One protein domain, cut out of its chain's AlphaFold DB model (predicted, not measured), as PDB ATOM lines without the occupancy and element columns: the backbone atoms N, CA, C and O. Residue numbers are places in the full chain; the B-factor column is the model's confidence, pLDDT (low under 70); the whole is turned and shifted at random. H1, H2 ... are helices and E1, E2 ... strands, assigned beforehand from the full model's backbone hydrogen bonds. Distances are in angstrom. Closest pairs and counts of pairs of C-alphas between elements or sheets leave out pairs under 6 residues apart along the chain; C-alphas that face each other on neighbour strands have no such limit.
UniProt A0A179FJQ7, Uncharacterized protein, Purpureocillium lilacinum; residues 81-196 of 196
ATOM      1  N   VAL A  81     -59.004 -40.266 -15.377       95.75
ATOM      2  CA  VAL A  81     -58.873 -39.596 -16.681       95.75
ATOM      3  C   VAL A  81     -58.269 -38.198 -16.517       95.75
ATOM      4  O   VAL A  81     -58.803 -37.359 -15.793       95.75
ATOM      5  N   GLY A  82     -57.170 -37.928 -17.228       94.25
ATOM      6  CA  GLY A  82     -56.485 -36.632 -17.197       94.25
ATOM      7  C   GLY A  82     -55.646 -36.373 -15.941       94.25
ATOM      8  O   GLY A  82     -55.004 -35.323 -15.855       94.25
ATOM      9  N   GLU A  83     -55.600 -37.306 -14.983       93.75
ATOM     10  CA  GLU A  83     -54.710 -37.196 -13.831       93.75
ATOM     11  C   GLU A  83     -53.253 -37.347 -14.280       93.75
ATOM     12  O   GLU A  83     -52.891 -38.316 -14.946       93.75
ATOM     13  N   ARG A  84     -52.413 -36.373 -13.916       93.81
ATOM     14  CA  ARG A  84     -50.986 -36.334 -14.249       93.81
ATOM     15  C   ARG A  84     -50.166 -36.669 -13.010       93.81
ATOM     16  O   ARG A  84     -50.303 -35.982 -11.999       93.81
ATOM     17  N   VAL A  85     -49.283 -37.660 -13.102       93.75
ATOM     18  CA  VAL A  85     -48.387 -38.067 -12.008       93.75
ATOM     19  C   VAL A  85     -46.971 -38.339 -12.507       93.75
ATOM     20  O   VAL A  85     -46.742 -38.592 -13.689       93.75
ATOM     21  N   HIS A  86     -46.017 -38.300 -11.589       92.75
ATOM     22  CA  HIS A  86     -44.627 -38.662 -11.808       92.75
ATOM     23  C   HIS A  86     -44.318 -39.944 -11.038       92.75
ATOM     24  O   HIS A  86     -44.511 -39.969  -9.818       92.75
ATOM     25  N   PRO A  87     -43.864 -41.005 -11.720       93.88
ATOM     26  CA  PRO A  87     -43.448 -42.211 -11.037       93.88
ATOM     27  C   PRO A  87     -42.113 -41.962 -10.326       93.88
ATOM     28  O   PRO A  87     -41.166 -41.442 -10.917       93.88
ATOM     29  N   VAL A  88     -42.046 -42.366  -9.065       92.56
ATOM     30  CA  VAL A  88     -40.811 -42.529  -8.298       92.56
ATOM     31  C   VAL A  88     -40.642 -44.017  -8.052       92.56
ATOM     32  O   VAL A  88     -41.589 -44.686  -7.630       92.56
ATOM     33  N   VAL A  89     -39.464 -44.549  -8.358       93.00
ATOM     34  CA  VAL A  89     -39.208 -45.990  -8.285       93.00
ATOM     35  C   VAL A  89     -38.115 -46.269  -7.279       93.00
ATOM     36  O   VAL A  89     -36.996 -45.795  -7.432       93.00
ATOM     37  N   THR A  90     -38.427 -47.085  -6.282       91.38
ATOM     38  CA  THR A  90     -37.449 -47.570  -5.310       91.38
ATOM     39  C   THR A  90     -37.081 -49.005  -5.658       91.38
ATOM     40  O   THR A  90     -37.941 -49.886  -5.693       91.38
ATOM     41  N   LEU A  91     -35.798 -49.249  -5.901       90.62
ATOM     42  CA  LEU A  91     -35.229 -50.560  -6.178       90.62
ATOM     43  C   LEU A  91     -34.407 -51.009  -4.972       90.62
ATOM     44  O   LEU A  91     -33.426 -50.357  -4.619       90.62
ATOM     45  N   ALA A  92     -34.787 -52.124  -4.351       88.94
ATOM     46  CA  ALA A  92     -33.950 -52.790  -3.361       88.94
ATOM     47  C   ALA A  92     -33.051 -53.803  -4.074       88.94
ATOM     48  O   ALA A  92     -33.528 -54.803  -4.616       88.94
ATOM     49  N   CYS A  93     -31.751 -53.539  -4.083       84.19
ATOM     50  CA  CYS A  93     -30.758 -54.348  -4.768       84.19
ATOM     51  C   CYS A  93     -30.165 -55.409  -3.830       84.19
ATOM     52  O   CYS A  93     -29.971 -55.173  -2.642       84.19
ATOM     53  N   VAL A  94     -29.828 -56.583  -4.359       81.88
ATOM     54  CA  VAL A  94     -29.226 -57.692  -3.600       81.88
ATOM     55  C   VAL A  94     -27.968 -58.182  -4.282       81.88
ATOM     56  O   VAL A  94     -27.904 -58.292  -5.508       81.88
ATOM     57  N   GLY A  95     -26.968 -58.532  -3.473       70.56
ATOM     58  CA  GLY A  95     -25.713 -59.087  -3.979       70.56
ATOM     59  C   GLY A  95     -24.982 -58.141  -4.934       70.56
ATOM     60  O   GLY A  95     -24.280 -58.607  -5.834       70.56
ATOM     61  N   VAL A  96     -25.187 -56.831  -4.771       66.69
ATOM     62  CA  VAL A  96     -24.431 -55.781  -5.455       66.69
ATOM     63  C   VAL A  96     -23.242 -55.392  -4.584       66.69
ATOM     64  O   VAL A  96     -23.388 -55.177  -3.383       66.69
ATOM     65  N   ILE A  97     -22.055 -55.345  -5.190       65.56
ATOM     66  CA  ILE A  97     -20.813 -54.955  -4.502       65.56
ATOM     67  C   ILE A  97     -20.814 -53.439  -4.259       65.56
ATOM     68  O   ILE A  97     -20.302 -52.968  -3.247       65.56
ATOM     69  N   SER A  98     -21.430 -52.685  -5.173       72.62
ATOM     70  CA  SER A  98     -21.620 -51.242  -5.086       72.62
ATOM     71  C   SER A  98     -22.952 -50.844  -5.719       72.62
ATOM     72  O   SER A  98     -23.308 -51.339  -6.791       72.62
ATOM     73  N   LEU A  99     -23.681 -49.924  -5.082       72.50
ATOM     74  CA  LEU A  99     -24.886 -49.332  -5.668       72.50
ATOM     75  C   LEU A  99     -24.565 -48.489  -6.905       72.50
ATOM     76  O   LEU A  99     -25.380 -48.455  -7.821       72.50
ATOM     77  N   ASN A 100     -23.359 -47.916  -6.981       72.19
ATOM     78  CA  ASN A 100     -22.900 -47.192  -8.166       72.19
ATOM     79  C   ASN A 100     -22.814 -48.132  -9.370       72.19
ATOM     80  O   ASN A 100     -23.275 -47.775 -10.439       72.19
ATOM     81  N   GLU A 101     -22.335 -49.371  -9.197       73.44
ATOM     82  CA  GLU A 101     -22.291 -50.344 -10.302       73.44
ATOM     83  C   GLU A 101     -23.704 -50.720 -10.782       73.44
ATOM     84  O   GLU A 101     -23.947 -50.881 -11.980       73.44
ATOM     85  N   CYS A 102     -24.647 -50.864  -9.845       72.50
ATOM     86  CA  CYS A 102     -26.044 -51.128 -10.178       72.50
ATOM     87  C   CYS A 102     -26.660 -49.960 -10.955       72.50
ATOM     88  O   CYS A 102     -27.379 -50.185 -11.927       72.50
ATOM     89  N   TRP A 103     -26.369 -48.730 -10.527       78.19
ATOM     90  CA  TRP A 103     -26.861 -47.523 -11.170       78.19
ATOM     91  C   TRP A 103     -26.215 -47.270 -12.525       78.19
ATOM     92  O   TRP A 103     -26.952 -47.043 -13.471       78.19
ATOM     93  N   ASP A 104     -24.893 -47.383 -12.654       77.81
ATOM     94  CA  ASP A 104     -24.186 -47.170 -13.918       77.81
ATOM     95  C   ASP A 104     -24.824 -48.018 -15.022       77.81
ATOM     96  O   ASP A 104     -25.152 -47.518 -16.093       77.81
ATOM     97  N   ARG A 105     -25.096 -49.299 -14.736       74.56
ATOM     98  CA  ARG A 105     -25.788 -50.186 -15.682       74.56
ATOM     99  C   ARG A 105     -27.225 -49.756 -15.950       74.56
ATOM    100  O   ARG A 105     -27.638 -49.730 -17.103       74.56
ATOM    101  N   LEU A 106     -27.976 -49.414 -14.905       78.94
ATOM    102  CA  LEU A 106     -29.364 -48.982 -15.051       78.94
ATOM    103  C   LEU A 106     -29.481 -47.684 -15.862       78.94
ATOM    104  O   LEU A 106     -30.402 -47.548 -16.655       78.94
ATOM    105  N   GLN A 107     -28.542 -46.755 -15.692       80.31
ATOM    106  CA  GLN A 107     -28.498 -45.485 -16.404       80.31
ATOM    107  C   GLN A 107     -28.264 -45.686 -17.904       80.31
ATOM    108  O   GLN A 107     -28.860 -44.970 -18.705       80.31
ATOM    109  N   TRP A 108     -27.424 -46.653 -18.285       78.38
ATOM    110  CA  TRP A 108     -27.224 -47.016 -19.692       78.38
ATOM    111  C   TRP A 108     -28.478 -47.619 -20.328       78.38
ATOM    112  O   TRP A 108     -28.726 -47.386 -21.509       78.38
ATOM    113  N   ASP A 109     -29.254 -48.375 -19.551       81.56
ATOM    114  CA  ASP A 109     -30.459 -49.038 -20.044       81.56
ATOM    115  C   ASP A 109     -31.684 -48.099 -20.039       81.56
ATOM    116  O   ASP A 109     -32.546 -48.208 -20.911       81.56
ATOM    117  N   ALA A 110     -31.776 -47.162 -19.088       83.50
ATOM    118  CA  ALA A 110     -32.948 -46.312 -18.885       83.50
ATOM    119  C   ALA A 110     -33.330 -45.514 -20.145       83.50
ATOM    120  O   ALA A 110     -32.539 -44.761 -20.709       83.50
ATOM    121  N   SER A 111     -34.594 -45.632 -20.563       87.25
ATOM    122  CA  SER A 111     -35.131 -44.890 -21.715       87.25
ATOM    123  C   SER A 111     -35.589 -43.478 -21.359       87.25
ATOM    124  O   SER A 111     -35.798 -42.651 -22.246       87.25
ATOM    125  N   VAL A 112     -35.779 -43.199 -20.067       88.62
ATOM    126  CA  VAL A 112     -36.174 -41.885 -19.557       88.62
ATOM    127  C   VAL A 112     -35.156 -41.419 -18.530       88.62
ATOM    128  O   VAL A 112     -34.759 -42.167 -17.642       88.62
ATOM    129  N   GLU A 113     -34.758 -40.155 -18.641       88.56
ATOM    130  CA  GLU A 113     -33.822 -39.536 -17.713       88.56
ATOM    131  C   GLU A 113     -34.404 -39.476 -16.291       88.56
ATOM    132  O   GLU A 113     -35.542 -39.036 -16.079       88.56
ATOM    133  N   ALA A 114     -33.600 -39.893 -15.315       89.31
ATOM    134  CA  ALA A 114     -33.953 -39.905 -13.905       89.31
ATOM    135  C   ALA A 114     -32.797 -39.385 -13.050       89.31
ATOM    136  O   ALA A 114     -31.631 -39.653 -13.341       89.31
ATOM    137  N   ASP A 115     -33.143 -38.679 -11.978       87.44
ATOM    138  CA  ASP A 115     -32.211 -38.403 -10.891       87.44
ATOM    139  C   ASP A 115     -32.194 -39.627  -9.959       87.44
ATOM    140  O   ASP A 115     -33.257 -40.150  -9.606       87.44
ATOM    141  N   ALA A 116     -31.007 -40.096  -9.567       86.06
ATOM    142  CA  ALA A 116     -30.849 -41.283  -8.731       86.06
ATOM    143  C   ALA A 116     -30.212 -40.971  -7.378       86.06
ATOM    144  O   ALA A 116     -29.307 -40.144  -7.249       86.06
ATOM    145  N   TYR A 117     -30.715 -41.668  -6.368       83.44
ATOM    146  CA  TYR A 117     -30.563 -41.314  -4.968       83.44
ATOM    147  C   TYR A 117     -30.416 -42.600  -4.143       83.44
ATOM    148  O   TYR A 117     -31.213 -43.522  -4.291       83.44
ATOM    149  N   VAL A 118     -29.397 -42.699  -3.282       79.62
ATOM    150  CA  VAL A 118     -29.141 -43.897  -2.452       79.62
ATOM    151  C   VAL A 118     -29.508 -43.694  -0.989       79.62
ATOM    152  O   VAL A 118     -28.860 -42.918  -0.281       79.62
ATOM    153  N   SER A 119     -30.514 -44.425  -0.515       73.31
ATOM    154  CA  SER A 119     -30.888 -44.374   0.901       73.31
ATOM    155  C   SER A 119     -29.800 -44.966   1.804       73.31
ATOM    156  O   SER A 119     -29.120 -45.934   1.446       73.31
ATOM    157  N   ASP A 120     -29.680 -44.392   3.005       62.56
ATOM    158  CA  ASP A 120     -28.722 -44.790   4.041       62.56
ATOM    159  C   ASP A 120     -28.889 -46.259   4.480       62.56
ATOM    160  O   ASP A 120     -27.956 -46.852   5.023       62.56
ATOM    161  N   SER A 121     -30.027 -46.903   4.183       64.88
ATOM    162  CA  SER A 121     -30.205 -48.353   4.326       64.88
ATOM    163  C   SER A 121     -29.504 -49.137   3.202       64.88
ATOM    164  O   SER A 121     -30.143 -49.943   2.539       64.88
ATOM    165  N   HIS A 122     -28.216 -48.855   2.976       64.06
ATOM    166  CA  HIS A 122     -27.149 -49.498   2.178       64.06
ATOM    167  C   HIS A 122     -27.421 -50.225   0.842       64.06
ATOM    168  O   HIS A 122     -26.454 -50.571   0.168       64.06
ATOM    169  N   PHE A 123     -28.659 -50.447   0.403       80.25
ATOM    170  CA  PHE A 123     -28.981 -51.306  -0.739       80.25
ATOM    171  C   PHE A 123     -30.229 -50.865  -1.511       80.25
ATOM    172  O   PHE A 123     -30.783 -51.642  -2.282       80.25
ATOM    173  N   THR A 124     -30.691 -49.631  -1.318       86.00
ATOM    174  CA  THR A 124     -31.870 -49.101  -2.016       86.00
ATOM    175  C   THR A 124     -31.499 -47.902  -2.872       86.00
ATOM    176  O   THR A 124     -30.927 -46.940  -2.355       86.00
ATOM    177  N   VAL A 125     -31.868 -47.950  -4.151       87.06
ATOM    178  CA  VAL A 125     -31.778 -46.820  -5.081       87.06
ATOM    179  C   VAL A 125     -33.180 -46.297  -5.339       87.06
ATOM    180  O   VAL A 125     -34.083 -47.065  -5.662       87.06
ATOM    181  N   GLU A 126     -33.363 -44.995  -5.211       89.00
ATOM    182  CA  GLU A 126     -34.587 -44.292  -5.552       89.00
ATOM    183  C   GLU A 126     -34.378 -43.474  -6.823       89.00
ATOM    184  O   GLU A 126     -33.390 -42.753  -6.961       89.00
ATOM    185  N   LEU A 127     -35.311 -43.611  -7.758       90.56
ATOM    186  CA  LEU A 127     -35.247 -43.053  -9.100       90.56
ATOM    187  C   LEU A 127     -36.386 -42.071  -9.291       90.56
ATOM    188  O   LEU A 127     -37.562 -42.440  -9.242       90.56
ATOM    189  N   TRP A 128     -36.016 -40.825  -9.540       91.06
ATOM    190  CA  TRP A 128     -36.933 -39.723  -9.768       91.06
ATOM    191  C   TRP A 128     -36.907 -39.373 -11.245       91.06
ATOM    192  O   TRP A 128     -36.047 -38.625 -11.709       91.06
ATOM    193  N   PHE A 129     -37.855 -39.926 -11.996       89.88
ATOM    194  CA  PHE A 129     -37.972 -39.635 -13.420       89.88
ATOM    195  C   PHE A 129     -38.344 -38.172 -13.645       89.88
ATOM    196  O   PHE A 129     -39.199 -37.611 -12.951       89.88
ATOM    197  N   ARG A 130     -37.698 -37.541 -14.630       83.12
ATOM    198  CA  ARG A 130     -37.892 -36.113 -14.896       83.12
ATOM    199  C   ARG A 130     -39.338 -35.778 -15.257       83.12
ATOM    200  O   ARG A 130     -40.054 -36.537 -15.911       83.12
ATOM    201  N   SER A 131     -39.747 -34.559 -14.904       73.56
ATOM    202  CA  SER A 131     -41.132 -34.090 -15.037       73.56
ATOM    203  C   SER A 131     -41.642 -33.937 -16.479       73.56
ATOM    204  O   SER A 131     -42.843 -33.751 -16.709       73.56
ATOM    205  N   ILE A 132     -40.749 -34.049 -17.462       81.31
ATOM    206  CA  ILE A 132     -41.086 -33.996 -18.888       81.31
ATOM    207  C   ILE A 132     -41.850 -35.238 -19.371       81.31
ATOM    208  O   ILE A 132     -42.576 -35.134 -20.356       81.31
ATOM    209  N   SER A 133     -41.768 -36.357 -18.642       84.31
ATOM    210  CA  SER A 133     -42.420 -37.627 -18.990       84.31
ATOM    211  C   SER A 133     -43.382 -38.077 -17.882       84.31
ATOM    212  O   SER A 133     -43.127 -39.066 -17.191       84.31
ATOM    213  N   PRO A 134     -44.478 -37.340 -17.632       92.75
ATOM    214  CA  PRO A 134     -45.499 -37.777 -16.685       92.75
ATOM    215  C   PRO A 134     -46.244 -39.017 -17.198       92.75
ATOM    216  O   PRO A 134     -46.373 -39.220 -18.404       92.75
ATOM    217  N   LEU A 135     -46.843 -39.767 -16.281       95.06
ATOM    218  CA  LEU A 135     -47.945 -40.664 -16.613       95.06
ATOM    219  C   LEU A 135     -49.249 -39.864 -16.592       95.06
ATOM    220  O   LEU A 135     -49.429 -38.991 -15.736       95.06
ATOM    221  N   ILE A 136     -50.131 -40.128 -17.555       95.75
ATOM    222  CA  ILE A 136     -51.417 -39.440 -17.698       95.75
ATOM    223  C   ILE A 136     -52.516 -40.495 -17.788       95.75
ATOM    224  O   ILE A 136     -52.469 -41.354 -18.665       95.75
ATOM    225  N   GLY A 137     -53.486 -40.421 -16.879       94.75
ATOM    226  CA  GLY A 137     -54.596 -41.363 -16.813       94.75
ATOM    227  C   GLY A 137     -55.645 -41.203 -17.930       94.75
ATOM    228  O   GLY A 137     -55.671 -40.186 -18.634       94.75
ATOM    229  N   PRO A 138     -56.563 -42.175 -18.068       96.44
ATOM    230  CA  PRO A 138     -56.786 -43.269 -17.124       96.44
ATOM    231  C   PRO A 138     -55.739 -44.379 -17.271       96.44
ATOM    232  O   PRO A 138     -55.325 -44.685 -18.385       96.44
ATOM    233  N   MET A 139     -55.311 -44.967 -16.152       97.50
ATOM    234  CA  MET A 139     -54.391 -46.112 -16.149       97.50
ATOM    235  C   MET A 139     -54.710 -47.075 -15.007       97.50
ATOM    236  O   MET A 139     -55.122 -46.670 -13.916       97.50
ATOM    237  N   THR A 140     -54.465 -48.353 -15.257       96.88
ATOM    238  CA  THR A 140     -54.440 -49.442 -14.280       96.88
ATOM    239  C   THR A 140     -53.052 -49.609 -13.663       96.88
ATOM    240  O   THR A 140     -52.048 -49.141 -14.209       96.88
ATOM    241  N   TYR A 141     -52.962 -50.335 -12.545       95.69
ATOM    242  CA  TYR A 141     -51.670 -50.659 -11.926       95.69
ATOM    243  C   TYR A 141     -50.736 -51.422 -12.882       95.69
ATOM    244  O   TYR A 141     -49.528 -51.187 -12.872       95.69
ATOM    245  N   ARG A 142     -51.288 -52.296 -13.737       95.88
ATOM    246  CA  ARG A 142     -50.543 -53.011 -14.782       95.88
ATOM    247  C   ARG A 142     -49.942 -52.052 -15.801       95.88
ATOM    248  O   ARG A 142     -48.770 -52.174 -16.135       95.88
ATOM    249  N   GLU A 143     -50.730 -51.105 -16.300       96.56
ATOM    250  CA  GLU A 143     -50.257 -50.136 -17.292       96.56
ATOM    251  C   GLU A 143     -49.183 -49.219 -16.703       96.56
ATOM    252  O   GLU A 143     -48.196 -48.923 -17.375       96.56
ATOM    253  N   VAL A 144     -49.330 -48.819 -15.436       96.19
ATOM    254  CA  VAL A 144     -48.299 -48.065 -14.712       96.19
ATOM    255  C   VAL A 144     -47.019 -48.885 -14.559       96.19
ATOM    256  O   VAL A 144     -45.934 -48.367 -14.813       96.19
ATOM    257  N   GLU A 145     -47.120 -50.160 -14.174       94.94
ATOM    258  CA  GLU A 145     -45.967 -51.062 -14.084       94.94
ATOM    259  C   GLU A 145     -45.251 -51.184 -15.433       94.94
ATOM    260  O   GLU A 145     -44.037 -50.995 -15.485       94.94
ATOM    261  N   CYS A 146     -45.986 -51.437 -16.520       94.06
ATOM    262  CA  CYS A 146     -45.415 -51.524 -17.861       94.06
ATOM    263  C   CYS A 146     -44.742 -50.209 -18.277       94.06
ATOM    264  O   CYS A 146     -43.638 -50.232 -18.818       94.06
ATOM    265  N   ALA A 147     -45.361 -49.059 -18.000       94.69
ATOM    266  CA  ALA A 147     -44.767 -47.758 -18.298       94.69
ATOM    267  C   ALA A 147     -43.462 -47.534 -17.517       94.69
ATOM    268  O   ALA A 147     -42.470 -47.084 -18.087       94.69
ATOM    269  N   VAL A 148     -43.431 -47.904 -16.235       94.06
ATOM    270  CA  VAL A 148     -42.217 -47.841 -15.413       94.06
ATOM    271  C   VAL A 148     -41.132 -48.787 -15.927       94.06
ATOM    272  O   VAL A 148     -39.967 -48.404 -15.972       94.06
ATOM    273  N   GLU A 149     -41.478 -50.001 -16.352       92.19
ATOM    274  CA  GLU A 149     -40.514 -50.916 -16.976       92.19
ATOM    275  C   GLU A 149     -39.909 -50.304 -18.239       92.19
ATOM    276  O   GLU A 149     -38.687 -50.312 -18.393       92.19
ATOM    277  N   HIS A 150     -40.739 -49.677 -19.075       91.69
ATOM    278  CA  HIS A 150     -40.270 -48.943 -20.245       91.69
ATOM    279  C   HIS A 150     -39.337 -47.792 -19.870       91.69
ATOM    280  O   HIS A 150     -38.311 -47.608 -20.518       91.69
ATOM    281  N   TYR A 151     -39.641 -47.041 -18.810       93.12
ATOM    282  CA  TYR A 151     -38.774 -45.958 -18.338       93.12
ATOM    283  C   TYR A 151     -37.398 -46.487 -17.918       93.12
ATOM    284  O   TYR A 151     -36.378 -45.862 -18.208       93.12
ATOM    285  N   LEU A 152     -37.369 -47.680 -17.321       91.12
ATOM    286  CA  LEU A 152     -36.161 -48.416 -16.940       91.12
ATOM    287  C   LEU A 152     -35.486 -49.151 -18.114       91.12
ATOM    288  O   LEU A 152     -34.573 -49.945 -17.886       91.12
ATOM    289  N   GLY A 153     -35.922 -48.923 -19.357       89.12
ATOM    290  CA  GLY A 153     -35.280 -49.510 -20.534       89.12
ATOM    291  C   GLY A 153     -35.731 -50.911 -20.899       89.12
ATOM    292  O   GLY A 153     -35.063 -51.586 -21.680       89.12
ATOM    293  N   TRP A 154     -36.834 -51.392 -20.329       88.69
ATOM    294  CA  TRP A 154     -37.252 -52.773 -20.502       88.69
ATOM    295  C   TRP A 154     -38.697 -52.897 -20.973       88.69
ATOM    296  O   TRP A 154     -39.600 -52.204 -20.524       88.69
ATOM    297  N   CYS A 155     -38.916 -53.832 -21.892       85.44
ATOM    298  CA  CYS A 155     -40.231 -54.227 -22.355       85.44
ATOM    299  C   CYS A 155     -40.324 -55.752 -22.318       85.44
ATOM    300  O   CYS A 155     -39.502 -56.445 -22.914       85.44
ATOM    301  N   SER A 156     -41.339 -56.292 -21.649       79.19
ATOM    302  CA  SER A 156     -41.595 -57.737 -21.649       79.19
ATOM    303  C   SER A 156     -42.050 -58.256 -23.022       79.19
ATOM    304  O   SER A 156     -41.811 -59.417 -23.348       79.19
ATOM    305  N   ALA A 157     -42.646 -57.397 -23.855       77.06
ATOM    306  CA  ALA A 157     -43.157 -57.764 -25.175       77.06
ATOM    307  C   ALA A 157     -42.079 -57.842 -26.271       77.06
ATOM    308  O   ALA A 157     -42.337 -58.410 -27.329       77.06
ATOM    309  N   SER A 158     -40.876 -57.298 -26.054       74.12
ATOM    310  CA  SER A 158     -39.850 -57.224 -27.106       74.12
ATOM    311  C   SER A 158     -39.110 -58.542 -27.358       74.12
ATOM    312  O   SER A 158     -38.264 -58.599 -28.247       74.12
ATOM    313  N   GLY A 159     -39.371 -59.592 -26.567       72.69
ATOM    314  CA  GLY A 159     -38.617 -60.852 -26.625       72.69
ATOM    315  C   GLY A 159     -37.136 -60.707 -26.245       72.69
ATOM    316  O   GLY A 159     -36.375 -61.666 -26.360       72.69
ATOM    317  N   SER A 160     -36.719 -59.517 -25.795       74.25
ATOM    318  CA  SER A 160     -35.356 -59.238 -25.359       74.25
ATOM    319  C   SER A 160     -35.015 -60.051 -24.114       74.25
ATOM    320  O   SER A 160     -35.870 -60.305 -23.260       74.25
ATOM    321  N   SER A 161     -33.740 -60.416 -23.973       79.69
ATOM    322  CA  SER A 161     -33.237 -60.972 -22.719       79.69
ATOM    323  C   SER A 161     -33.524 -60.010 -21.568       79.69
ATOM    324  O   SER A 161     -33.343 -58.799 -21.712       79.69
ATOM    325  N   MET A 162     -33.943 -60.552 -20.424       82.06
ATOM    326  CA  MET A 162     -34.182 -59.773 -19.211       82.06
ATOM    327  C   MET A 162     -32.936 -58.938 -18.861       82.06
ATOM    328  O   MET A 162     -31.835 -59.498 -18.849       82.06
ATOM    329  N   PRO A 163     -33.072 -57.627 -18.584       81.38
ATOM    330  CA  PRO A 163     -31.918 -56.777 -18.343       81.38
ATOM    331  C   PRO A 163     -31.200 -57.191 -17.057       81.38
ATOM    332  O   PRO A 163     -31.814 -57.661 -16.092       81.38
ATOM    333  N   ALA A 164     -29.879 -57.004 -17.034       79.31
ATOM    334  CA  ALA A 164     -29.034 -57.479 -15.941       79.31
ATOM    335  C   ALA A 164     -29.446 -56.877 -14.589       79.31
ATOM    336  O   ALA A 164     -29.438 -57.587 -13.579       79.31
ATOM    337  N   TRP A 165     -29.862 -55.605 -14.571       79.81
ATOM    338  CA  TRP A 165     -30.311 -54.931 -13.354       79.81
ATOM    339  C   TRP A 165     -31.494 -55.653 -12.704       79.81
ATOM    340  O   TRP A 165     -31.518 -55.801 -11.484       79.81
ATOM    341  N   LYS A 166     -32.420 -56.219 -13.488       82.56
ATOM    342  CA  LYS A 166     -33.608 -56.888 -12.944       82.56
ATOM    343  C   LYS A 166     -33.260 -58.134 -12.128       82.56
ATOM    344  O   LYS A 166     -33.900 -58.399 -11.120       82.56
ATOM    345  N   THR A 167     -32.200 -58.858 -12.493       82.25
ATOM    346  CA  THR A 167     -31.720 -60.017 -11.707       82.25
ATOM    347  C   THR A 167     -31.112 -59.636 -10.357       82.25
ATOM    348  O   THR A 167     -30.934 -60.492  -9.493       82.25
ATOM    349  N   LYS A 168     -30.751 -58.360 -10.187       83.50
ATOM    350  CA  LYS A 168     -30.118 -57.816  -8.984       83.50
ATOM    351  C   LYS A 168     -31.090 -57.035  -8.110       83.50
ATOM    352  O   LYS A 168     -30.697 -56.630  -7.023       83.50
ATOM    353  N   VAL A 169     -32.334 -56.854  -8.544       85.88
ATOM    354  CA  VAL A 169     -33.394 -56.200  -7.774       85.88
ATOM    355  C   VAL A 169     -34.222 -57.274  -7.069       85.88
ATOM    356  O   VAL A 169     -34.857 -58.092  -7.725       85.88
ATOM    357  N   ALA A 170     -34.222 -57.279  -5.732       85.62
ATOM    358  CA  ALA A 170     -35.120 -58.126  -4.936       85.62
ATOM    359  C   ALA A 170     -36.553 -57.609  -4.935       85.62
ATOM    360  O   ALA A 170     -37.486 -58.393  -4.805       85.62
ATOM    361  N   HIS A 171     -36.702 -56.286  -4.946       87.88
ATOM    362  CA  HIS A 171     -37.976 -55.635  -4.698       87.88
ATOM    363  C   HIS A 171     -38.033 -54.294  -5.417       87.88
ATOM    364  O   HIS A 171     -37.061 -53.532  -5.401       87.88
ATOM    365  N   LYS A 172     -39.188 -53.997  -6.012       91.50
ATOM    366  CA  LYS A 172     -39.478 -52.755  -6.727       91.50
ATOM    367  C   LYS A 172     -40.725 -52.128  -6.111       91.50
ATOM    368  O   LYS A 172     -41.774 -52.754  -6.082       91.50
ATOM    369  N   THR A 173     -40.631 -50.883  -5.669       93.69
ATOM    370  CA  THR A 173     -41.793 -50.096  -5.231       93.69
ATOM    371  C   THR A 173     -42.003 -48.943  -6.199       93.69
ATOM    372  O   THR A 173     -41.034 -48.315  -6.622       93.69
ATOM    373  N   ILE A 174     -43.256 -48.650  -6.542       94.88
ATOM    374  CA  ILE A 174     -43.643 -47.510  -7.374       94.88
ATOM    375  C   ILE A 174     -44.500 -46.565  -6.534       94.88
ATOM    376  O   ILE A 174     -45.506 -46.985  -5.963       94.88
ATOM    377  N   ALA A 175     -44.121 -45.291  -6.490       93.75
ATOM    378  CA  ALA A 175     -44.914 -44.208  -5.921       93.75
ATOM    379  C   ALA A 175     -45.348 -43.227  -7.021       93.75
ATOM    380  O   ALA A 175     -44.542 -42.832  -7.861       93.75
ATOM    381  N   LEU A 176     -46.620 -42.825  -7.031       93.75
ATOM    382  CA  LEU A 176     -47.207 -41.935  -8.038       93.75
ATOM    383  C   LEU A 176     -47.416 -40.534  -7.469       93.75
ATOM    384  O   LEU A 176     -48.436 -40.238  -6.845       93.75
ATOM    385  N   VAL A 177     -46.435 -39.663  -7.687       91.06
ATOM    386  CA  VAL A 177     -46.382 -38.334  -7.073       91.06
ATOM    387  C   VAL A 177     -47.005 -37.296  -7.999       91.06
ATOM    388  O   VAL A 177     -46.596 -37.135  -9.148       91.06
ATOM    389  N   ARG A 178     -47.990 -36.537  -7.512       89.50
ATOM    390  CA  ARG A 178     -48.592 -35.456  -8.309       89.50
ATOM    391  C   ARG A 178     -47.608 -34.286  -8.510       89.50
ATOM    392  O   ARG A 178     -46.828 -33.998  -7.598       89.50
ATOM    393  N   PRO A 179     -47.667 -33.550  -9.639       86.06
ATOM    394  CA  PRO A 179     -46.729 -32.472  -9.971       86.06
ATOM    395  C   PRO A 179     -46.536 -31.426  -8.870       86.06
ATOM    396  O   PRO A 179     -45.409 -31.021  -8.599       86.06
ATOM    397  N   GLN A 180     -47.614 -31.021  -8.188       84.38
ATOM    398  CA  GLN A 180     -47.555 -30.025  -7.113       84.38
ATOM    399  C   GLN A 180     -46.748 -30.484  -5.889       84.38
ATOM    400  O   GLN A 180     -46.282 -29.651  -5.116       84.38
ATOM    401  N   TRP A 181     -46.573 -31.796  -5.721       81.81
ATOM    402  CA  TRP A 181     -45.824 -32.395  -4.621       81.81
ATOM    403  C   TRP A 181     -44.455 -32.910  -5.049       81.81
ATOM    404  O   TRP A 181     -43.642 -33.198  -4.182       81.81
ATOM    405  N   PHE A 182     -44.175 -32.994  -6.353       80.31
ATOM    406  CA  PHE A 182     -42.966 -33.630  -6.875       80.31
ATOM    407  C   PHE A 182     -41.686 -33.005  -6.316       80.31
ATOM    408  O   PHE A 182     -40.871 -33.696  -5.719       80.31
ATOM    409  N   GLU A 183     -41.537 -31.683  -6.423       80.44
ATOM    410  CA  GLU A 183     -40.345 -30.990  -5.918       80.44
ATOM    411  C   GLU A 183     -40.232 -31.030  -4.390       80.44
ATOM    412  O   GLU A 183     -39.126 -31.090  -3.852       80.44
ATOM    413  N   LEU A 184     -41.364 -31.004  -3.682       78.88
ATOM    414  CA  LEU A 184     -41.373 -31.084  -2.224       78.88
ATOM    415  C   LEU A 184     -40.958 -32.481  -1.757       78.88
ATOM    416  O   LEU A 184     -40.045 -32.601  -0.943       78.88
ATOM    417  N   ALA A 185     -41.593 -33.513  -2.311       75.62
ATOM    418  CA  ALA A 185     -41.305 -34.910  -2.025       75.62
ATOM    419  C   ALA A 185     -39.858 -35.244  -2.398       75.62
ATOM    420  O   ALA A 185     -39.165 -35.880  -1.609       75.62
ATOM    421  N   ARG A 186     -39.365 -34.720  -3.533       78.38
ATOM    422  CA  ARG A 186     -37.960 -34.845  -3.923       78.38
ATOM    423  C   ARG A 186     -37.069 -34.251  -2.843       78.38
ATOM    424  O   ARG A 186     -36.273 -34.970  -2.265       78.38
ATOM    425  N   ARG A 187     -37.241 -32.977  -2.474       79.88
ATOM    426  CA  ARG A 187     -36.426 -32.325  -1.425       79.88
ATOM    427  C   ARG A 187     -36.465 -33.053  -0.079       79.88
ATOM    428  O   ARG A 187     -35.441 -33.124   0.593       79.88
ATOM    429  N   GLN A 188     -37.625 -33.572   0.319       74.25
ATOM    430  CA  GLN A 188     -37.760 -34.350   1.548       74.25
ATOM    431  C   GLN A 188     -37.006 -35.677   1.453       74.25
ATOM    432  O   GLN A 188     -36.256 -36.005   2.371       74.25
ATOM    433  N   SER A 189     -37.134 -36.394   0.337       70.12
ATOM    434  CA  SER A 189     -36.375 -37.621   0.090       70.12
ATOM    435  C   SER A 189     -34.863 -37.352   0.087       70.12
ATOM    436  O   SER A 189     -34.115 -38.008   0.804       70.12
ATOM    437  N   LEU A 190     -34.414 -36.268  -0.557       67.00
ATOM    438  CA  LEU A 190     -33.010 -35.825  -0.567       67.00
ATOM    439  C   LEU A 190     -32.426 -35.496   0.801       67.00
ATOM    440  O   LEU A 190     -31.216 -35.560   0.984       67.00
ATOM    441  N   SER A 191     -33.253 -35.136   1.780       63.69
ATOM    442  CA  SER A 191     -32.756 -34.928   3.143       63.69
ATOM    443  C   SER A 191     -32.337 -36.237   3.826       63.69
ATOM    444  O   SER A 191     -31.571 -36.207   4.786       63.69
ATOM    445  N   LYS A 192     -32.814 -37.374   3.307       61.66
ATOM    446  CA  LYS A 192     -32.590 -38.732   3.823       61.66
ATOM    447  C   LYS A 192     -31.667 -39.554   2.916       61.66
ATOM    448  O   LYS A 192     -31.383 -40.710   3.217       61.66
ATOM    449  N   ILE A 193     -31.259 -38.991   1.777       63.31
ATOM    450  CA  ILE A 193     -30.656 -39.734   0.678       63.31
ATOM    451  C   ILE A 193     -29.554 -38.908  -0.006       63.31
ATOM    452  O   ILE A 193     -29.727 -37.720  -0.267       63.31
ATOM    453  N   ARG A 194     -28.419 -39.535  -0.345       64.69
ATOM    454  CA  ARG A 194     -27.313 -38.875  -1.059       64.69
ATOM    455  C   ARG A 194     -27.425 -39.066  -2.578       64.69
ATOM    456  O   ARG A 194     -27.838 -40.146  -3.009       64.69
ATOM    457  N   PRO A 195     -27.057 -38.052  -3.386       66.50
ATOM    458  CA  PRO A 195     -26.900 -38.234  -4.826       66.50
ATOM    459  C   PRO A 195     -25.778 -39.238  -5.116       66.50
ATOM    460  O   PRO A 195     -24.795 -39.292  -4.366       66.50
ATOM    461  N   LEU A 196     -25.961 -40.016  -6.183       60.28
ATOM    462  CA  LEU A 196     -24.945 -40.906  -6.749       60.28
ATOM    463  C   LEU A 196     -23.846 -40.138  -7.491       60.28
ATOM    464  O   LEU A 196     -24.172 -39.115  -8.136       60.28
TER     465      LEU A 196
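What this domain is: This is residues 81 to 196 of the 196 residues of an uncharacterized protein of Purpureocillium lilacinum (UniProt A0A179FJQ7). A strongly twisted five-stranded sheet is the middle of three layers, with H1 and H2 over one face and H4 along the other; short H3 grazes the sheet. The 116 printed residues run E1 H1 E2 E3 H2 H3 E4 H4 E5, a mixed class of helices and strands. The sheet's order is E4 E1 E3 E2 E5, all antiparallel. The whole is compact, radius of gyration of the C-alphas 13.9 A, and flat, spanning 42 by 40 by 20 A.

How they stand to each other: E1, residues 84 to 93, neighbours E3, residues 124 to 129 (N 89 to O 127, 3.0 A), and E4, residues 169 to 177 (N 88 to O 175, 2.8 A). H1, residues 99 to 109, lies over E3 at a height over the sheet of 8.4 A; their closest C-alphas, Leu 99 and Val 125, are 7.4 A apart. E2, residues 114 to 119, forms a hairpin with E3 (N 117 to O 126, 2.9 A). E1, H1 and E2 make a split strand-helix-strand unit, two strands that run the same way with a helix between them along the chain and E3 between them in the sheet, with a right-handed crossover; E3, H2, residues 141 to 151, H3, residues 164 to 168, and E4 make another, with E1 between its strands in the sheet and its crossover right-handed too. H2, on the same face as H1, runs across the strands, at 73 degrees to E4 on the local plane. H3 touches H1, closest at the C-alphas of Trp 165 and Leu 106, 6.3 A. H4, residues 179 to 190, on the opposite face, runs along E1 at 4 degrees on the local plane. E5, residues 193 to 195, neighbours E2 (N 118 to O 194, 3.0 A). H1 and H2 have every O i to N i+4 pair within hydrogen-bond range, H4 6 of 8, H3 0 of 1 but 2 of 2 O i to N i+3.

Where its parts are: E1 spans 28.7 A from C-alpha 84 at (-50.986, -36.334, -14.249), E4 22.1 A and H4 17.0 A. E5 ends at C-alpha 195, (-26.900, -38.234, -4.826).

The domain as a whole: The printed part has no cut. The links E3 to H2 and H2 to H3 are long. Residues 96 to 97, 120 to 122 and 190 to 196 are under pLDDT 70.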